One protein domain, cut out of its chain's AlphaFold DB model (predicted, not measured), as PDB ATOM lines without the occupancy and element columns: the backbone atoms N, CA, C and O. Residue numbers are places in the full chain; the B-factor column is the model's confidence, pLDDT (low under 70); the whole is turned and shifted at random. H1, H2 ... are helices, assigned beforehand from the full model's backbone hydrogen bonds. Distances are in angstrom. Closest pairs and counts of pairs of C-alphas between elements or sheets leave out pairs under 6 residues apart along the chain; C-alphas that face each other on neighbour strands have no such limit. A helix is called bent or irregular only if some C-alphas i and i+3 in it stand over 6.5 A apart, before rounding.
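Overview. This is residues 2 to 63 of the 93 residues of an uncharacterized protein of Acidobacteria bacterium (UniProt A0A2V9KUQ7). One long, straight helix, H2, makes the length of this model, and a short helix, H1, is set crosswise at its first end, with most of H2 sticking out as a bare arm, residues 32 to 52 and 55 to 58. The printed part has 62 residues with two named helices, H1 then H2, and no named strand; the class is all helix. The whole is extended, with a radius of gyration of the C-alphas of 19.8 A, and spans 58 by 21 by 17 A.

Along the chain. H2, the longest helix, holds residues 25 to 58 and measures 49.1 A from first to last C-alpha. It begins at C-alpha 25, at (-24.278, 33.586, 23.995), and ends at C-alpha 58, at (-8.133, -7.081, 1.664). H1 holds residues 7 to 18 and measures 16.5 A, with C-alpha 7 at (-12.640, 37.061, 24.043). Neither helix is bent.

Arrangement. H2 touches H1 with residues 25 to 28 alone. The closest C-alphas of the two helices are those of Glu 25 and Ala 13, 5.7 A apart. Their lines stand at a steep tilt of 66 degrees, and they run opposite ways. Their centres are 26.7 A apart. In H1 and H2, every pair of O i and N i+4 is within hydrogen-bond range.

Size, cuts and confidence. The two C-alphas farthest apart are those of Glu 18 and Gly 60, at 58.9 A. Residues 32 to 52, which belong to H2, stand free, and so do residues 55 to 60, of which 55 to 58 belong to H2. The link from H1 to H2, with 6 residues between them, is short. The printed part has no cut. The mean pLDDT of the printed part is 96.0, and no printed residue is under 70.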
ATOM      1  N   GLN A   2     -20.611  24.995  32.767       82.75
ATOM      2  CA  GLN A   2     -20.095  26.352  32.567       82.75
ATOM      3  C   GLN A   2     -19.034  26.295  31.466       82.75
ATOM      4  O   GLN A   2     -18.131  25.465  31.548       82.75
ATOM      5  N   ILE A   3     -19.184  27.119  30.428       86.38
ATOM      6  CA  ILE A   3     -18.211  27.245  29.340       86.38
ATOM      7  C   ILE A   3     -17.687  28.673  29.350       86.38
ATOM      8  O   ILE A   3     -18.470  29.620  29.278       86.38
ATOM      9  N   GLU A   4     -16.369  28.827  29.388       92.75
ATOM     10  CA  GLU A   4     -15.742  30.123  29.170       92.75
ATOM     11  C   GLU A   4     -15.389  30.295  27.695       92.75
ATOM     12  O   GLU A   4     -14.489  29.647  27.166       92.75
ATOM     13  N   LEU A   5     -16.126  31.179  27.022       92.25
ATOM     14  CA  LEU A   5     -15.808  31.594  25.662       92.25
ATOM     15  C   LEU A   5     -14.554  32.471  25.646       92.25
ATOM     16  O   LEU A   5     -14.376  33.333  26.518       92.25
ATOM     17  N   THR A   6     -13.730  32.309  24.610       96.62
ATOM     18  CA  THR A   6     -12.599  33.213  24.368       96.62
ATOM     19  C   THR A   6     -13.097  34.644  24.118       96.62
ATOM     20  O   THR A   6     -14.249  34.835  23.708       96.62
ATOM     21  N   PRO A   7     -12.255  35.677  24.326       97.25
ATOM     22  CA  PRO A   7     -12.640  37.061  24.043       97.25
ATOM     23  C   PRO A   7     -13.199  37.254  22.626       97.25
ATOM     24  O   PRO A   7     -14.228  37.907  22.450       97.25
ATOM     25  N   ASP A   8     -12.589  36.606  21.635       97.12
ATOM     26  CA  ASP A   8     -13.018  36.688  20.238       97.12
ATOM     27  C   ASP A   8     -14.362  35.994  19.997       97.12
ATOM     28  O   ASP A   8     -15.221  36.536  19.300       97.12
ATOM     29  N   GLN A   9     -14.588  34.828  20.610       95.88
ATOM     30  CA  GLN A   9     -15.875  34.130  20.536       95.88
ATOM     31  C   GLN A   9     -16.996  34.973  21.149       95.88
ATOM     32  O   GLN A   9     -18.060  35.099  20.542       95.88
ATOM     33  N   LYS A  10     -16.742  35.620  22.295       95.62
ATOM     34  CA  LYS A  10     -17.692  36.562  22.913       95.62
ATOM     35  C   LYS A  10     -17.980  37.744  21.991       95.62
ATOM     36  O   LYS A  10     -19.140  38.088  21.780       95.62
ATOM     37  N   ALA A  11     -16.951  38.342  21.390       96.50
ATOM     38  CA  ALA A  11     -17.122  39.450  20.450       96.50
ATOM     39  C   ALA A  11     -17.919  39.043  19.195       96.50
ATOM     40  O   ALA A  11     -18.711  39.829  18.669       96.50
ATOM     41  N   PHE A  12     -17.741  37.815  18.704       95.69
ATOM     42  CA  PHE A  12     -18.503  37.290  17.567       95.69
ATOM     43  C   PHE A  12     -19.965  36.994  17.935       95.69
ATOM     44  O   PHE A  12     -20.870  37.367  17.187       95.69
ATOM     45  N   ALA A  13     -20.204  36.385  19.101       95.44
ATOM     46  CA  ALA A  13     -21.546  36.114  19.613       95.44
ATOM     47  C   ALA A  13     -22.332  37.412  19.849       95.44
ATOM     48  O   ALA A  13     -23.462  37.526  19.383       95.44
ATOM     49  N   ARG A  14     -21.714  38.429  20.467       96.06
ATOM     50  CA  ARG A  14     -22.338  39.747  20.688       96.06
ATOM     51  C   ARG A  14     -22.798  40.407  19.395       96.06
ATOM     52  O   ARG A  14     -23.960  40.778  19.303       96.06
ATOM     53  N   ARG A  15     -21.954  40.449  18.359       97.12
ATOM     54  CA  ARG A  15     -22.344  40.987  17.040       97.12
ATOM     55  C   ARG A  15     -23.532  40.240  16.426       97.12
ATOM     56  O   ARG A  15     -24.412  40.837  15.807       97.12
ATOM     57  N   ALA A  16     -23.582  38.921  16.592       96.25
ATOM     58  CA  ALA A  16     -24.704  38.119  16.115       96.25
ATOM     59  C   ALA A  16     -25.991  38.354  16.928       96.25
ATOM     60  O   ALA A  16     -27.083  38.244  16.376       96.25
ATOM     61  N   ILE A  17     -25.876  38.710  18.208       97.25
ATOM     62  CA  ILE A  17     -27.013  39.106  19.047       97.25
ATOM     63  C   ILE A  17     -27.511  40.504  18.671       97.25
ATOM     64  O   ILE A  17     -28.706  40.698  18.481       97.25
ATOM     65  N   GLU A  18     -26.603  41.464  18.484       97.56
ATOM     66  CA  GLU A  18     -26.917  42.847  18.087       97.56
ATOM     67  C   GLU A  18     -27.668  42.919  16.752       97.56
ATOM     68  O   GLU A  18     -28.553  43.749  16.572       97.56
ATOM     69  N   THR A  19     -27.346  42.017  15.823       97.12
ATOM     70  CA  THR A  19     -28.034  41.889  14.525       97.12
ATOM     71  C   THR A  19     -29.329  41.076  14.594       97.12
ATOM     72  O   THR A  19     -30.013  40.924  13.584       97.12
ATOM     73  N   GLY A  20     -29.674  40.527  15.763       96.19
ATOM     74  CA  GLY A  20     -30.864  39.704  15.980       96.19
ATOM     75  C   GLY A  20     -30.766  38.270  15.447       96.19
ATOM     76  O   GLY A  20     -31.733  37.519  15.558       96.19
ATOM     77  N   ARG A  21     -29.614  37.859  14.895       96.62
ATOM     78  CA  ARG A  21     -29.387  36.483  14.421       96.62
ATOM     79  C   ARG A  21     -29.406  35.478  15.573       96.62
ATOM     80  O   ARG A  21     -29.900  34.368  15.412       96.62
ATOM     81  N   LEU A  22     -28.860  35.866  16.724       95.50
ATOM     82  CA  LEU A  22     -28.833  35.063  17.944       95.50
ATOM     83  C   LEU A  22     -29.563  35.773  19.082       95.50
ATOM     84  O   LEU A  22     -29.616  36.994  19.141       95.50
ATOM     85  N   ARG A  23     -30.111  34.992  20.015       94.75
ATOM     86  CA  ARG A  23     -30.810  35.526  21.197       94.75
ATOM     87  C   ARG A  23     -29.916  35.644  22.431       94.75
ATOM     88  O   ARG A  23     -30.215  36.447  23.306       94.75
ATOM     89  N   SER A  24     -28.849  34.847  22.516       94.75
ATOM     90  CA  SER A  24     -27.893  34.865  23.630       94.75
ATOM     91  C   SER A  24     -26.569  34.177  23.265       94.75
ATOM     92  O   SER A  24     -26.465  33.537  22.212       94.75
ATOM     93  N   GLU A  25     -25.561  34.293  24.139       92.81
ATOM     94  CA  GLU A  25     -24.278  33.586  23.995       92.81
ATOM     95  C   GLU A  25     -24.471  32.062  24.114       92.81
ATOM     96  O   GLU A  25     -23.865  31.301  23.361       92.81
ATOM     97  N   GLU A  26     -25.388  31.598  24.969       93.31
ATOM     98  CA  GLU A  26     -25.756  30.178  25.077       93.31
ATOM     99  C   GLU A  26     -26.377  29.656  23.778       93.31
ATOM    100  O   GLU A  26     -26.103  28.526  23.376       93.31
ATOM    101  N   GLY A  27     -27.169  30.483  23.087       94.12
ATOM    102  CA  GLY A  27     -27.686  30.152  21.760       94.12
ATOM    103  C   GLY A  27     -26.566  29.934  20.737       94.12
ATOM    104  O   GLY A  27     -26.640  29.001  19.941       94.12
ATOM    105  N   ALA A  28     -25.489  30.726  20.811       94.00
ATOM    106  CA  ALA A  28     -24.306  30.534  19.970       94.00
ATOM    107  C   ALA A  28     -23.623  29.184  20.243       94.00
ATOM    108  O   ALA A  28     -23.213  28.493  19.312       94.00
ATOM    109  N   VAL A  29     -23.522  28.799  21.519       94.44
ATOM    110  CA  VAL A  29     -22.944  27.511  21.936       94.44
ATOM    111  C   VAL A  29     -23.798  26.342  21.451       94.44
ATOM    112  O   VAL A  29     -23.255  25.368  20.937       94.44
ATOM    113  N   GLN A  30     -25.122  26.428  21.585       94.38
ATOM    114  CA  GLN A  30     -26.038  25.387  21.108       94.38
ATOM    115  C   GLN A  30     -25.941  25.200  19.590       94.38
ATOM    116  O   GLN A  30     -25.839  24.067  19.126       94.38
ATOM    117  N   GLU A  31     -25.907  26.294  18.827       95.19
ATOM    118  CA  GLU A  31     -25.715  26.248  17.373       95.19
ATOM    119  C   GLU A  31     -24.361  25.622  17.006       95.19
ATOM    120  O   GLU A  31     -24.300  24.733  16.159       95.19
ATOM    121  N   ALA A  32     -23.280  26.016  17.687       95.38
ATOM    122  CA  ALA A  32     -21.954  25.446  17.460       95.38
ATOM    123  C   ALA A  32     -21.903  23.937  17.754       95.38
ATOM    124  O   ALA A  32     -21.289  23.188  16.994       95.38
ATOM    125  N   LEU A  33     -22.558  23.483  18.828       96.75
ATOM    126  CA  LEU A  33     -22.644  22.063  19.168       96.75
ATOM    127  C   LEU A  33     -23.480  21.279  18.155       96.75
ATOM    128  O   LEU A  33     -23.070  20.186  17.783       96.75
ATOM    129  N   ALA A  34     -24.591  21.835  17.668       97.50
ATOM    130  CA  ALA A  34     -25.400  21.192  16.633       97.50
ATOM    131  C   ALA A  34     -24.614  21.020  15.321       97.50
ATOM    132  O   ALA A  34     -24.619  19.945  14.724       97.50
ATOM    133  N   LEU A  35     -23.875  22.054  14.899       98.12
ATOM    134  CA  LEU A  35     -22.999  21.982  13.724       98.12
ATOM    135  C   LEU A  35     -21.859  20.975  13.916       98.12
ATOM    136  O   LEU A  35     -21.491  20.262  12.983       98.12
ATOM    137  N   TRP A  36     -21.287  20.924  15.120       98.44
ATOM    138  CA  TRP A  36     -20.253  19.953  15.452       98.44
ATOM    139  C   TRP A  36     -20.797  18.522  15.436       98.44
ATOM    140  O   TRP A  36     -20.167  17.663  14.830       98.44
ATOM    141  N   GLU A  37     -21.966  18.271  16.032       98.62
ATOM    142  CA  GLU A  37     -22.593  16.948  16.045       98.62
ATOM    143  C   GLU A  37     -22.829  16.437  14.624       98.62
ATOM    144  O   GLU A  37     -22.430  15.317  14.302       98.62
ATOM    145  N   GLU A  38     -23.419  17.263  13.760       98.62
ATOM    146  CA  GLU A  38     -23.669  16.887  12.370       98.62
ATOM    147  C   GLU A  38     -22.362  16.563  11.639       98.62
ATOM    148  O   GLU A  38     -22.248  15.540  10.961       98.62
ATOM    149  N   ARG A  39     -21.323  17.380  11.842       98.62
ATOM    150  CA  ARG A  39     -20.001  17.116  11.270       98.62
ATOM    151  C   ARG A  39     -19.403  15.806  11.785       98.62
ATOM    152  O   ARG A  39     -18.807  15.070  11.001       98.62
ATOM    153  N   GLU A  40     -19.521  15.504  13.077       98.69
ATOM    154  CA  GLU A  40     -18.999  14.252  13.638       98.69
ATOM    155  C   GLU A  40     -19.792  13.032  13.161       98.69
ATOM    156  O   GLU A  40     -19.191  11.990  12.894       98.69
ATOM    157  N   ARG A  41     -21.108  13.168  12.971       98.56
ATOM    158  CA  ARG A  41     -21.957  12.132  12.369       98.56
ATOM    159  C   ARG A  41     -21.513  11.826  10.940       98.56
ATOM    160  O   ARG A  41     -21.188  10.678  10.643       98.56
ATOM    161  N   GLN A  42     -21.380  12.850  10.099       98.50
ATOM    162  CA  GLN A  42     -20.881  12.705   8.726       98.50
ATOM    163  C   GLN A  42     -19.463  12.126   8.686       98.50
ATOM    164  O   GLN A  42     -19.148  11.277   7.852       98.50
ATOM    165  N   ARG A  43     -18.591  12.550   9.610       98.44
ATOM    166  CA  ARG A  43     -17.235  12.003   9.735       98.44
ATOM    167  C   ARG A  43     -17.266  10.514  10.075       98.44
ATOM    168  O   ARG A  43     -16.487   9.759   9.498       98.44
ATOM    169  N   ALA A  44     -18.123  10.093  11.003       98.56
ATOM    170  CA  ALA A  44     -18.262   8.689  11.378       98.56
ATOM    171  C   ALA A  44     -18.774   7.841  10.206       98.56
ATOM    172  O   ALA A  44     -18.182   6.806   9.905       98.56
ATOM    173  N   GLU A  45     -19.801   8.311   9.496       98.44
ATOM    174  CA  GLU A  45     -20.311   7.651   8.287       98.44
ATOM    175  C   GLU A  45     -19.227   7.526   7.214       98.44
ATOM    176  O   GLU A  45     -19.010   6.443   6.672       98.44
ATOM    177  N   PHE A  46     -18.475   8.597   6.956       98.19
ATOM    178  CA  PHE A  46     -17.377   8.567   5.995       98.19
ATOM    179  C   PHE A  46     -16.289   7.560   6.384       98.19
ATOM    180  O   PHE A  46     -15.812   6.815   5.527       98.19
ATOM    181  N   LEU A  47     -15.917   7.484   7.665       98.69
ATOM    182  CA  LEU A  47     -14.941   6.499   8.136       98.69
ATOM    183  C   LEU A  47     -15.410   5.060   7.900       98.69
ATOM    184  O   LEU A  47     -14.607   4.252   7.441       98.69
ATOM    185  N   LEU A  48     -16.698   4.767   8.106       98.56
ATOM    186  CA  LEU A  48     -17.255   3.451   7.781       98.56
ATOM    187  C   LEU A  48     -17.085   3.121   6.290       98.56
ATOM    188  O   LEU A  48     -16.669   2.014   5.959       98.56
ATOM    189  N   THR A  49     -17.293   4.091   5.387       98.25
ATOM    190  CA  THR A  49     -17.060   3.859   3.946       98.25
ATOM    191  C   THR A  49     -15.600   3.521   3.625       98.25
ATOM    192  O   THR A  49     -15.326   2.721   2.727       98.25
ATOM    193  N   LEU A  50     -14.646   4.103   4.361       98.25
ATOM    194  CA  LEU A  50     -13.221   3.819   4.185       98.25
ATOM    195  C   LEU A  50     -12.839   2.447   4.740       98.25
ATOM    196  O   LEU A  50     -12.011   1.760   4.134       98.25
ATOM    197  N   ASP A  51     -13.431   2.046   5.862       98.44
ATOM    198  CA  ASP A  51     -13.221   0.724   6.450       98.44
ATOM    199  C   ASP A  51     -13.769  -0.374   5.531       98.44
ATOM    200  O   ASP A  51     -13.060  -1.343   5.240       98.44
ATOM    201  N   ASP A  52     -14.962  -0.174   4.966       97.56
ATOM    202  CA  ASP A  52     -15.550  -1.077   3.973       97.56
ATOM    203  C   ASP A  52     -14.676  -1.189   2.716       97.56
ATOM    204  O   ASP A  52     -14.390  -2.296   2.242       97.56
ATOM    205  N   ALA A  53     -14.183  -0.058   2.198       96.25
ATOM    206  CA  ALA A  53     -13.273  -0.042   1.054       96.25
ATOM    207  C   ALA A  53     -11.959  -0.781   1.363       96.25
ATOM    208  O   ALA A  53     -11.469  -1.563   0.544       96.25
ATOM    209  N   ARG A  54     -11.394  -0.593   2.562       97.19
ATOM    210  CA  ARG A  54     -10.186  -1.307   3.000       97.19
ATOM    211  C   ARG A  54     -10.429  -2.810   3.108       97.19
ATOM    212  O   ARG A  54      -9.578  -3.587   2.671       97.19
ATOM    213  N   ALA A  55     -11.571  -3.222   3.650       97.44
ATOM    214  CA  ALA A  55     -11.951  -4.627   3.736       97.44
ATOM    215  C   ALA A  55     -12.140  -5.251   2.341       97.44
ATOM    216  O   ALA A  55     -11.684  -6.368   2.107       97.44
ATOM    217  N   SER A  56     -12.741  -4.518   1.399       96.75
ATOM    218  CA  SER A  56     -12.872  -4.919  -0.011       96.75
ATOM    219  C   SER A  56     -11.508  -5.167  -0.664       96.75
ATOM    220  O   SER A  56     -11.271  -6.229  -1.247       96.75
ATOM    221  N   LEU A  57     -10.551  -4.253  -0.467       95.38
ATOM    222  CA  LEU A  57      -9.178  -4.443  -0.942       95.38
ATOM    223  C   LEU A  57      -8.511  -5.679  -0.325       95.38
ATOM    224  O   LEU A  57      -7.873  -6.442  -1.046       95.38
ATOM    225  N   ALA A  58      -8.687  -5.909   0.980       96.56
ATOM    226  CA  ALA A  58      -8.133  -7.081   1.664       96.56
ATOM    227  C   ALA A  58      -8.718  -8.409   1.149       96.56
ATOM    228  O   ALA A  58      -8.024  -9.423   1.150       96.56
ATOM    229  N   ARG A  59      -9.967  -8.401   0.663       97.50
ATOM    230  CA  ARG A  59     -10.601  -9.551  -0.005       97.50
ATOM    231  C   ARG A  59     -10.173  -9.731  -1.466       97.50
ATOM    232  O   ARG A  59     -10.605 -10.684  -2.104       97.50
ATOM    233  N   GLY A  60      -9.330  -8.848  -2.003       95.81
ATOM    234  CA  GLY A  60      -8.866  -8.914  -3.391       95.81
ATOM    235  C   GLY A  60      -9.871  -8.379  -4.414       95.81
ATOM    236  O   GLY A  60      -9.691  -8.593  -5.608       95.81
ATOM    237  N   GLU A  61     -10.905  -7.656  -3.976       94.38
ATOM    238  CA  GLU A  61     -11.902  -7.031  -4.864       94.38
ATOM    239  C   GLU A  61     -11.361  -5.760  -5.554       94.38
ATOM    240  O   GLU A  61     -12.008  -5.176  -6.424       94.38
ATOM    241  N   GLY A  62     -10.155  -5.324  -5.175       90.44
ATOM    242  CA  GLY A  62      -9.449  -4.220  -5.811       90.44
ATOM    243  C   GLY A  62      -9.019  -4.529  -7.248       90.44
ATOM    244  O   GLY A  62      -8.840  -5.676  -7.649       90.44
ATOM    245  N   ARG A  63      -8.793  -3.472  -8.032       91.19
ATOM    246  CA  ARG A  63      -8.304  -3.563  -9.414       91.19
ATOM    247  C   ARG A  63      -6.982  -2.822  -9.544       91.19
ATOM    248  O   ARG A  63      -6.882  -1.666  -9.143       91.19
TER     249      ARG A  63